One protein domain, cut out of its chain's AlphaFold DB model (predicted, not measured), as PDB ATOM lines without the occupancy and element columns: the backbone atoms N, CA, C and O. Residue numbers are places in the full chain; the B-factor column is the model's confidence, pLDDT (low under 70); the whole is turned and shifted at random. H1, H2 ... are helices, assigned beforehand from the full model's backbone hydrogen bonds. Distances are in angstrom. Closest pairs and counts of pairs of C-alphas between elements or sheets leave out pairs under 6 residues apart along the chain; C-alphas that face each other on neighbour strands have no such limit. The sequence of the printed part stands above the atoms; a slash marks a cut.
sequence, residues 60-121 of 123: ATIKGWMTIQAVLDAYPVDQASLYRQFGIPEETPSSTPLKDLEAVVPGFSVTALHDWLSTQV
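AT A GLANCE: This is residues 60 to 121 of the 123 residues of an uncharacterized protein of Oscillochloris trichoides DG-6 (UniProt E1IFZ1). Four short helices, H1 to H4, are set round a common middle in a small rounded body, meeting near their ends rather than lying side by side. H3 and the long link of residues 87 to 97 lie toward one end of the longest axis, and the last turn of H4 lies toward the other. The printed part has 62 residues, with four named helices in the order H1, H2, H3, H4 and no named strand, and its class is all helix. It is compact, with a radius of gyration of the C-alphas of 10.3 A and spans of 26 by 20 by 19 A.

IN THESE COORDINATES: The printed part begins at Ala 60, with C-alpha at (17.971, -5.181, 9.742), and residues 60 to 67 hold no named element. H1 is residues 68 to 74, 10.1 A from first to last C-alpha, and C-alpha 68 is at (4.861, -8.375, 3.469). H2 is residues 79 to 86, 10.9 A long. H3 is residues 98 to 104, 10.0 A long. H4 is residues 110 to 120, the longest helix by residues, 15.3 A long, with C-alpha 120 at (10.629, -14.175, 17.056).

HOW THE PARTS SIT: H1 and H2 are close but not clearly touching, their closest C-alphas being those of Leu 72 and Gln 79, 6.7 A apart. They run opposite ways at a steep tilt of 60 degrees. H1 is also close to H3 but not clearly touching it, the closest C-alphas being those of Ile 68 and Leu 98, 6.3 A apart. H1 and H3 run opposite ways at a shallow tilt of 32 degrees, only just short of steep. H3 and H4 only just touch, with 3 pairs of C-alphas within 8 A. Their closest C-alphas are those of Leu 98 and Val 110, 6.9 A apart, and they run opposite ways at a steep tilt of 65 degrees. H2 and H4 are near each other, with 8 pairs of C-alphas within 10 A. H1 and H4 are apart, and so are H2 and H3. In H1, H2 and H4 every O i to N i+4 pair is within hydrogen-bond range, while in H3 2 of 3 are.

THE WHOLE: The two C-alphas farthest apart are those of Ala 60 and Glu 91, at 26.9 A, while those of Ala 60 and Val 121 are 12.3 A apart. The printed part has no cut. The link from H2 to H3, 11 residues, is long; the links from H1 to H2 and from H3 to H4 are tight. The mean pLDDT of the printed part is 85.6, and one printed residue, Val 121, is under 70.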
ATOM      1  N   ALA A  60      17.512  -6.497  10.214       77.62
ATOM      2  CA  ALA A  60      17.971  -5.181   9.742       77.62
ATOM      3  C   ALA A  60      18.125  -5.090   8.206       77.62
ATOM      4  O   ALA A  60      18.214  -4.001   7.608       77.62
ATOM      5  N   THR A  61      18.142  -6.246   7.540       78.38
ATOM      6  CA  THR A  61      18.187  -6.351   6.079       78.38
ATOM      7  C   THR A  61      16.854  -5.995   5.411       78.38
ATOM      8  O   THR A  61      16.863  -5.589   4.245       78.38
ATOM      9  N   ILE A  62      15.731  -6.038   6.139       83.50
ATOM     10  CA  ILE A  62      14.405  -5.679   5.617       83.50
ATOM     11  C   ILE A  62      14.358  -4.180   5.302       83.50
ATOM     12  O   ILE A  62      14.675  -3.336   6.143       83.50
ATOM     13  N   LYS A  63      13.930  -3.834   4.085       84.75
ATOM     14  CA  LYS A  63      13.770  -2.445   3.625       84.75
ATOM     15  C   LYS A  63      12.304  -2.123   3.358       84.75
ATOM     16  O   LYS A  63      11.555  -2.983   2.913       84.75
ATOM     17  N   GLY A  64      11.911  -0.857   3.518       83.31
ATOM     18  CA  GLY A  64      10.520  -0.423   3.318       83.31
ATOM     19  C   GLY A  64       9.946  -0.692   1.917       83.31
ATOM     20  O   GLY A  64       8.743  -0.827   1.755       83.31
ATOM     21  N   TRP A  65      10.777  -0.824   0.882       83.44
ATOM     22  CA  TRP A  65      10.315  -1.185  -0.467       83.44
ATOM     23  C   TRP A  65      10.017  -2.685  -0.646       83.44
ATOM     24  O   TRP A  65       9.535  -3.094  -1.704       83.44
ATOM     25  N   MET A  66      10.341  -3.521   0.343       86.75
ATOM     26  CA  MET A  66      10.020  -4.949   0.338       86.75
ATOM     27  C   MET A  66       8.540  -5.161   0.647       86.75
ATOM     28  O   MET A  66       7.886  -4.265   1.167       86.75
ATOM     29  N   THR A  67       8.008  -6.326   0.290       91.00
ATOM     30  CA  THR A  67       6.601  -6.673   0.512       91.00
ATOM     31  C   THR A  67       6.435  -7.460   1.804       91.00
ATOM     32  O   THR A  67       7.394  -8.074   2.275       91.00
ATOM     33  N   ILE A  68       5.212  -7.497   2.341       88.06
ATOM     34  CA  ILE A  68       4.861  -8.375   3.469       88.06
ATOM     35  C   ILE A  68       5.240  -9.826   3.146       88.06
ATOM     36  O   ILE A  68       5.895 -10.483   3.947       88.06
ATOM     37  N   GLN A  69       4.896 -10.303   1.945       86.50
ATOM     38  CA  GLN A  69       5.189 -11.666   1.505       86.50
ATOM     39  C   GLN A  69       6.685 -11.982   1.578       86.50
ATOM     40  O   GLN A  69       7.057 -13.033   2.072       86.50
ATOM     41  N   ALA A  70       7.552 -11.049   1.168       84.31
ATOM     42  CA  ALA A  70       8.994 -11.265   1.225       84.31
ATOM     43  C   ALA A  70       9.506 -11.444   2.664       84.31
ATOM     44  O   ALA A  70      10.475 -12.164   2.876       84.31
ATOM     45  N   VAL A  71       8.867 -10.799   3.647       86.12
ATOM     46  CA  VAL A  71       9.181 -11.000   5.069       86.12
ATOM     47  C   VAL A  71       8.695 -12.374   5.533       86.12
ATOM     48  O   VAL A  71       9.457 -13.094   6.169       86.12
ATOM     49  N   LEU A  72       7.470 -12.769   5.180       84.69
ATOM     50  CA  LEU A  72       6.902 -14.075   5.547       84.69
ATOM     51  C   LEU A  72       7.664 -15.252   4.926       84.69
ATOM     52  O   LEU A  72       7.834 -16.282   5.563       84.69
ATOM     53  N   ASP A  73       8.152 -15.095   3.697       83.69
ATOM     54  CA  ASP A  73       8.942 -16.126   3.018       83.69
ATOM     55  C   ASP A  73      10.331 -16.299   3.659       83.69
ATOM     56  O   ASP A  73      10.955 -17.350   3.528       83.69
ATOM     57  N   ALA A  74      10.835 -15.259   4.325       81.88
ATOM     58  CA  ALA A  74      12.185 -15.228   4.868       81.88
ATOM     59  C   ALA A  74      12.272 -15.570   6.354       81.88
ATOM     60  O   ALA A  74      13.285 -16.104   6.798       81.88
ATOM     61  N   TYR A  75      11.243 -15.233   7.127       82.75
ATOM     62  CA  TYR A  75      11.202 -15.445   8.568       82.75
ATOM     63  C   TYR A  75      10.134 -16.486   8.896       82.75
ATOM     64  O   TYR A  75       9.051 -16.427   8.321       82.75
ATOM     65  N   PRO A  76      10.385 -17.410   9.840       77.44
ATOM     66  CA  PRO A  76       9.420 -18.432  10.238       77.44
ATOM     67  C   PRO A  76       8.315 -17.832  11.127       77.44
ATOM     68  O   PRO A  76       8.145 -18.217  12.281       77.44
ATOM     69  N   VAL A  77       7.579 -16.855  10.599       84.06
ATOM     70  CA  VAL A  77       6.482 -16.158  11.274       84.06
ATOM     71  C   VAL A  77       5.199 -16.307  10.472       84.06
ATOM     72  O   VAL A  77       5.194 -16.266   9.244       84.06
ATOM     73  N   ASP A  78       4.091 -16.476  11.181       86.31
ATOM     74  CA  ASP A  78       2.781 -16.606  10.558       86.31
ATOM     75  C   ASP A  78       2.189 -15.236  10.181       86.31
ATOM     76  O   ASP A  78       2.306 -14.253  10.926       86.31
ATOM     77  N   GLN A  79       1.499 -15.186   9.040       86.81
ATOM     78  CA  GLN A  79       0.870 -13.969   8.528       86.81
ATOM     79  C   GLN A  79      -0.167 -13.421   9.507       86.81
ATOM     80  O   GLN A  79      -0.196 -12.213   9.753       86.81
ATOM     81  N   ALA A  80      -0.992 -14.289  10.100       87.19
ATOM     82  CA  ALA A  80      -2.034 -13.842  11.019       87.19
ATOM     83  C   ALA A  80      -1.432 -13.239  12.295       87.19
ATOM     84  O   ALA A  80      -1.954 -12.259  12.827       87.19
ATOM     85  N   SER A  81      -0.304 -13.782  12.761       87.88
ATOM     86  CA  SER A  81       0.426 -13.246  13.915       87.88
ATOM     87  C   SER A  81       0.982 -11.848  13.633       87.88
ATOM     88  O   SER A  81       0.787 -10.942  14.444       87.88
ATOM     89  N   LEU A  82       1.586 -11.643  12.457       88.00
ATOM     90  CA  LEU A  82       2.087 -10.334  12.024       88.00
ATOM     91  C   LEU A  82       0.945  -9.315  11.882       88.00
ATOM     92  O   LEU A  82       1.044  -8.194  12.385       88.00
ATOM     93  N   TYR A  83      -0.161  -9.703  11.242       91.00
ATOM     94  CA  TYR A  83      -1.294  -8.803  11.008       91.00
ATOM     95  C   TYR A  83      -1.945  -8.379  12.322       91.00
ATOM     96  O   TYR A  83      -2.220  -7.196  12.513       91.00
ATOM     97  N   ARG A  84      -2.120  -9.310  13.267       89.44
ATOM     98  CA  ARG A  84      -2.635  -8.989  14.606       89.44
ATOM     99  C   ARG A  84      -1.685  -8.098  15.395       89.44
ATOM    100  O   ARG A  84      -2.152  -7.161  16.032       89.44
ATOM    101  N   GLN A  85      -0.381  -8.373  15.348       90.12
ATOM    102  CA  GLN A  85       0.624  -7.609  16.090       90.12
ATOM    103  C   GLN A  85       0.634  -6.129  15.690       90.12
ATOM    104  O   GLN A  85       0.769  -5.261  16.551       90.12
ATOM    105  N   PHE A  86       0.497  -5.851  14.392       89.69
ATOM    106  CA  PHE A  86       0.557  -4.494  13.850       89.69
ATOM    107  C   PHE A  86      -0.814  -3.900  13.509       89.69
ATOM    108  O   PHE A  86      -0.876  -2.784  13.004       89.69
ATOM    109  N   GLY A  87      -1.912  -4.610  13.780       87.50
ATOM    110  CA  GLY A  87      -3.266  -4.146  13.465       87.50
ATOM    111  C   GLY A  87      -3.515  -3.956  11.964       87.50
ATOM    112  O   GLY A  87      -4.276  -3.073  11.574       87.50
ATOM    113  N   ILE A  88      -2.857  -4.752  11.120       88.12
ATOM    114  CA  ILE A  88      -3.011  -4.685   9.665       88.12
ATOM    115  C   ILE A  88      -4.381  -5.273   9.294       88.12
ATOM    116  O   ILE A  88      -4.678  -6.399   9.702       88.12
ATOM    117  N   PRO A  89      -5.215  -4.565   8.508       85.81
ATOM    118  CA  PRO A  89      -6.480  -5.113   8.024       85.81
ATOM    119  C   PRO A  89      -6.257  -6.394   7.211       85.81
ATOM    120  O   PRO A  89      -5.389  -6.413   6.338       85.81
ATOM    121  N   GLU A  90      -7.061  -7.437   7.433       82.56
ATOM    122  CA  GLU A  90      -6.946  -8.719   6.705       82.56
ATOM    123  C   GLU A  90      -7.157  -8.575   5.187       82.56
ATOM    124  O   GLU A  90      -6.596  -9.339   4.407       82.56
ATOM    125  N   GLU A  91      -7.880  -7.533   4.769       83.81
ATOM    126  CA  GLU A  91      -8.076  -7.120   3.372       83.81
ATOM    127  C   GLU A  91      -6.758  -6.713   2.676       83.81
ATOM    128  O   GLU A  91      -6.700  -6.607   1.451       83.81
ATOM    129  N   THR A  92      -5.701  -6.429   3.448       86.06
ATOM    130  CA  THR A  92      -4.430  -5.911   2.931       86.06
ATOM    131  C   THR A  92      -3.649  -7.020   2.223       86.06
ATOM    132  O   THR A  92      -3.232  -7.986   2.876       86.06
ATOM    133  N   PRO A  93      -3.365  -6.889   0.913       87.88
ATOM    134  CA  PRO A  93      -2.622  -7.904   0.174       87.88
ATOM    135  C   PRO A  93      -1.203  -8.087   0.719       87.88
ATOM    136  O   PRO A  93      -0.506  -7.104   0.978       87.88
ATOM    137  N   SER A  94      -0.708  -9.327   0.792       86.06
ATOM    138  CA  SER A  94       0.684  -9.600   1.192       86.06
ATOM    139  C   SER A  94       1.719  -9.096   0.167       86.06
ATOM    140  O   SER A  94       2.907  -8.963   0.464       86.06
ATOM    141  N   SER A  95       1.285  -8.741  -1.044       87.00
ATOM    142  CA  SER A  95       2.104  -8.057  -2.050       87.00
ATOM    143  C   SER A  95       2.335  -6.570  -1.750       87.00
ATOM    144  O   SER A  95       3.120  -5.933  -2.455       87.00
ATOM    145  N   THR A  96       1.693  -6.013  -0.719       87.75
ATOM    146  CA  THR A  96       1.822  -4.597  -0.350       87.75
ATOM    147  C   THR A  96       3.239  -4.292   0.154       87.75
ATOM    148  O   THR A  96       3.755  -5.030   1.003       87.75
ATOM    149  N   PRO A  97       3.896  -3.229  -0.348       90.38
ATOM    150  CA  PRO A  97       5.171  -2.764   0.186       90.38
ATOM    151  C   PRO A  97       5.058  -2.271   1.634       90.38
ATOM    152  O   PRO A  97       4.111  -1.572   1.986       90.38
ATOM    153  N   LEU A  98       6.054  -2.565   2.472       90.00
ATOM    154  CA  LEU A  98       6.047  -2.205   3.896       90.00
ATOM    155  C   LEU A  98       5.947  -0.689   4.124       90.00
ATOM    156  O   LEU A  98       5.219  -0.242   4.996       90.00
ATOM    157  N   LYS A  99       6.626   0.115   3.302       87.69
ATOM    158  CA  LYS A  99       6.553   1.584   3.350       87.69
ATOM    159  C   LYS A  99       5.140   2.112   3.081       87.69
ATOM    160  O   LYS A  99       4.779   3.169   3.579       87.69
ATOM    161  N   ASP A 100       4.355   1.389   2.282       88.81
ATOM    162  CA  ASP A 100       2.993   1.798   1.951       88.81
ATOM    163  C   ASP A 100       2.056   1.446   3.119       88.81
ATOM    164  O   ASP A 100       1.085   2.157   3.360       88.81
ATOM    165  N   LEU A 101       2.391   0.426   3.923       86.81
ATOM    166  CA  LEU A 101       1.689   0.139   5.179       86.81
ATOM    167  C   LEU A 101       1.892   1.232   6.220       86.81
ATOM    168  O   LEU A 101       0.957   1.508   6.959       86.81
ATOM    169  N   GLU A 102       3.056   1.884   6.270       85.56
ATOM    170  CA  GLU A 102       3.284   3.004   7.202       85.56
ATOM    171  C   GLU A 102       2.305   4.163   6.954       85.56
ATOM    172  O   GLU A 102       1.946   4.888   7.879       85.56
ATOM    173  N   ALA A 103       1.825   4.322   5.714       82.38
ATOM    174  CA  ALA A 103       0.834   5.336   5.361       82.38
ATOM    175  C   ALA A 103      -0.611   4.926   5.701       82.38
ATOM    176  O   ALA A 103      -1.472   5.795   5.847       82.38
ATOM    177  N   VAL A 104      -0.892   3.623   5.792       81.75
ATOM    178  CA  VAL A 104      -2.255   3.075   5.920       81.75
ATOM    179  C   VAL A 104      -2.544   2.578   7.338       81.75
ATOM    180  O   VAL A 104      -3.679   2.663   7.804       81.75
ATOM    181  N   VAL A 105      -1.526   2.079   8.034       85.19
ATOM    182  CA  VAL A 105      -1.632   1.450   9.349       85.19
ATOM    183  C   VAL A 105      -0.973   2.357  10.392       85.19
ATOM    184  O   VAL A 105       0.257   2.410  10.484       85.19
ATOM    185  N   PRO A 106      -1.762   3.092  11.196       80.38
ATOM    186  CA  PRO A 106      -1.213   3.976  12.212       80.38
ATOM    187  C   PRO A 106      -0.454   3.167  13.272       80.38
ATOM    188  O   PRO A 106      -1.009   2.270  13.901       80.38
ATOM    189  N   GLY A 107       0.821   3.504  13.476       79.00
ATOM    190  CA  GLY A 107       1.704   2.814  14.423       79.00
ATOM    191  C   GLY A 107       2.555   1.698  13.809       79.00
ATOM    192  O   GLY A 107       3.434   1.176  14.495       79.00
ATOM    193  N   PHE A 108       2.366   1.368  12.526       87.50
ATOM    194  CA  PHE A 108       3.299   0.504  11.810       87.50
ATOM    195  C   PHE A 108       4.567   1.279  11.423       87.50
ATOM    196  O   PHE A 108       4.497   2.401  10.925       87.50
ATOM    197  N   SER A 109       5.733   0.669  11.638       88.69
ATOM    198  CA  SER A 109       7.013   1.147  11.108       88.69
ATOM    199  C   SER A 109       7.933  -0.029  10.807       88.69
ATOM    200  O   SER A 109       7.888  -1.054  11.497       88.69
ATOM    201  N   VAL A 110       8.808   0.125   9.812       88.69
ATOM    202  CA  VAL A 110       9.819  -0.895   9.490       88.69
ATOM    203  C   VAL A 110      10.733  -1.176  10.691       88.69
ATOM    204  O   VAL A 110      11.085  -2.328  10.920       88.69
ATOM    205  N   THR A 111      11.058  -0.164  11.500       88.38
ATOM    206  CA  THR A 111      11.859  -0.340  12.722       88.38
ATOM    207  C   THR A 111      11.145  -1.217  13.751       88.38
ATOM    208  O   THR A 111      11.729  -2.168  14.254       88.38
ATOM    209  N   ALA A 112       9.858  -0.964  14.015       89.38
ATOM    210  CA  ALA A 112       9.084  -1.795  14.940       89.38
ATOM    211  C   ALA A 112       8.939  -3.240  14.433       89.38
ATOM    212  O   ALA A 112       8.934  -4.181  15.227       89.38
ATOM    213  N   LEU A 113       8.861  -3.426  13.110       89.50
ATOM    214  CA  LEU A 113       8.903  -4.750  12.495       89.50
ATOM    215  C   LEU A 113      10.250  -5.448  12.735       89.50
ATOM    216  O   LEU A 113      10.249  -6.631  13.069       89.50
ATOM    217  N   HIS A 114      11.378  -4.744  12.593       89.12
ATOM    218  CA  HIS A 114      12.707  -5.296  12.896       89.12
ATOM    219  C   HIS A 114      12.806  -5.758  14.349       89.12
ATOM    220  O   HIS A 114      13.206  -6.896  14.599       89.12
ATOM    221  N   ASP A 115      12.394  -4.902  15.284       88.94
ATOM    222  CA  ASP A 115      12.435  -5.191  16.717       88.94
ATOM    223  C   ASP A 115      11.567  -6.403  17.051       88.94
ATOM    224  O   ASP A 115      12.025  -7.337  17.709       88.94
ATOM    225  N   TRP A 116      10.336  -6.451  16.537       89.12
ATOM    226  CA  TRP A 116       9.453  -7.591  16.758       89.12
ATOM    227  C   TRP A 116      10.035  -8.882  16.174       89.12
ATOM    228  O   TRP A 116      10.106  -9.886  16.880       89.12
ATOM    229  N   LEU A 117      10.528  -8.866  14.931       88.31
ATOM    230  CA  LEU A 117      11.150 -10.046  14.321       88.31
ATOM    231  C   LEU A 117      12.374 -10.527  15.105       88.31
ATOM    232  O   LEU A 117      12.555 -11.733  15.239       88.31
ATOM    233  N   SER A 118      13.164  -9.625  15.692       85.12
ATOM    234  CA  SER A 118      14.305 -10.009  16.535       85.12
ATOM    235  C   SER A 118      13.892 -10.818  17.775       85.12
ATOM    236  O   SER A 118      14.668 -11.636  18.260       85.12
ATOM    237  N   THR A 119      12.654 -10.645  18.257       84.88
ATOM    238  CA  THR A 119      12.097 -11.453  19.358       84.88
ATOM    239  C   THR A 119      11.564 -12.813  18.906       84.88
ATOM    240  O   THR A 119      11.479 -13.730  19.719       84.88
ATOM    241  N   GLN A 120      11.188 -12.944  17.630       78.75
ATOM    242  CA  GLN A 120      10.629 -14.175  17.056       78.75
ATOM    243  C   GLN A 120      11.721 -15.108  16.521       78.75
ATOM    244  O   GLN A 120      11.573 -16.329  16.558       78.75
ATOM    245  N   VAL A 121      12.826 -14.541  16.035       68.50
ATOM    246  CA  VAL A 121      14.005 -15.283  15.580       68.50
ATOM    247  C   VAL A 121      14.849 -15.645  16.801       68.50
ATOM    248  O   VAL A 121      15.797 -14.953  17.162       68.50
TER     249      VAL A 121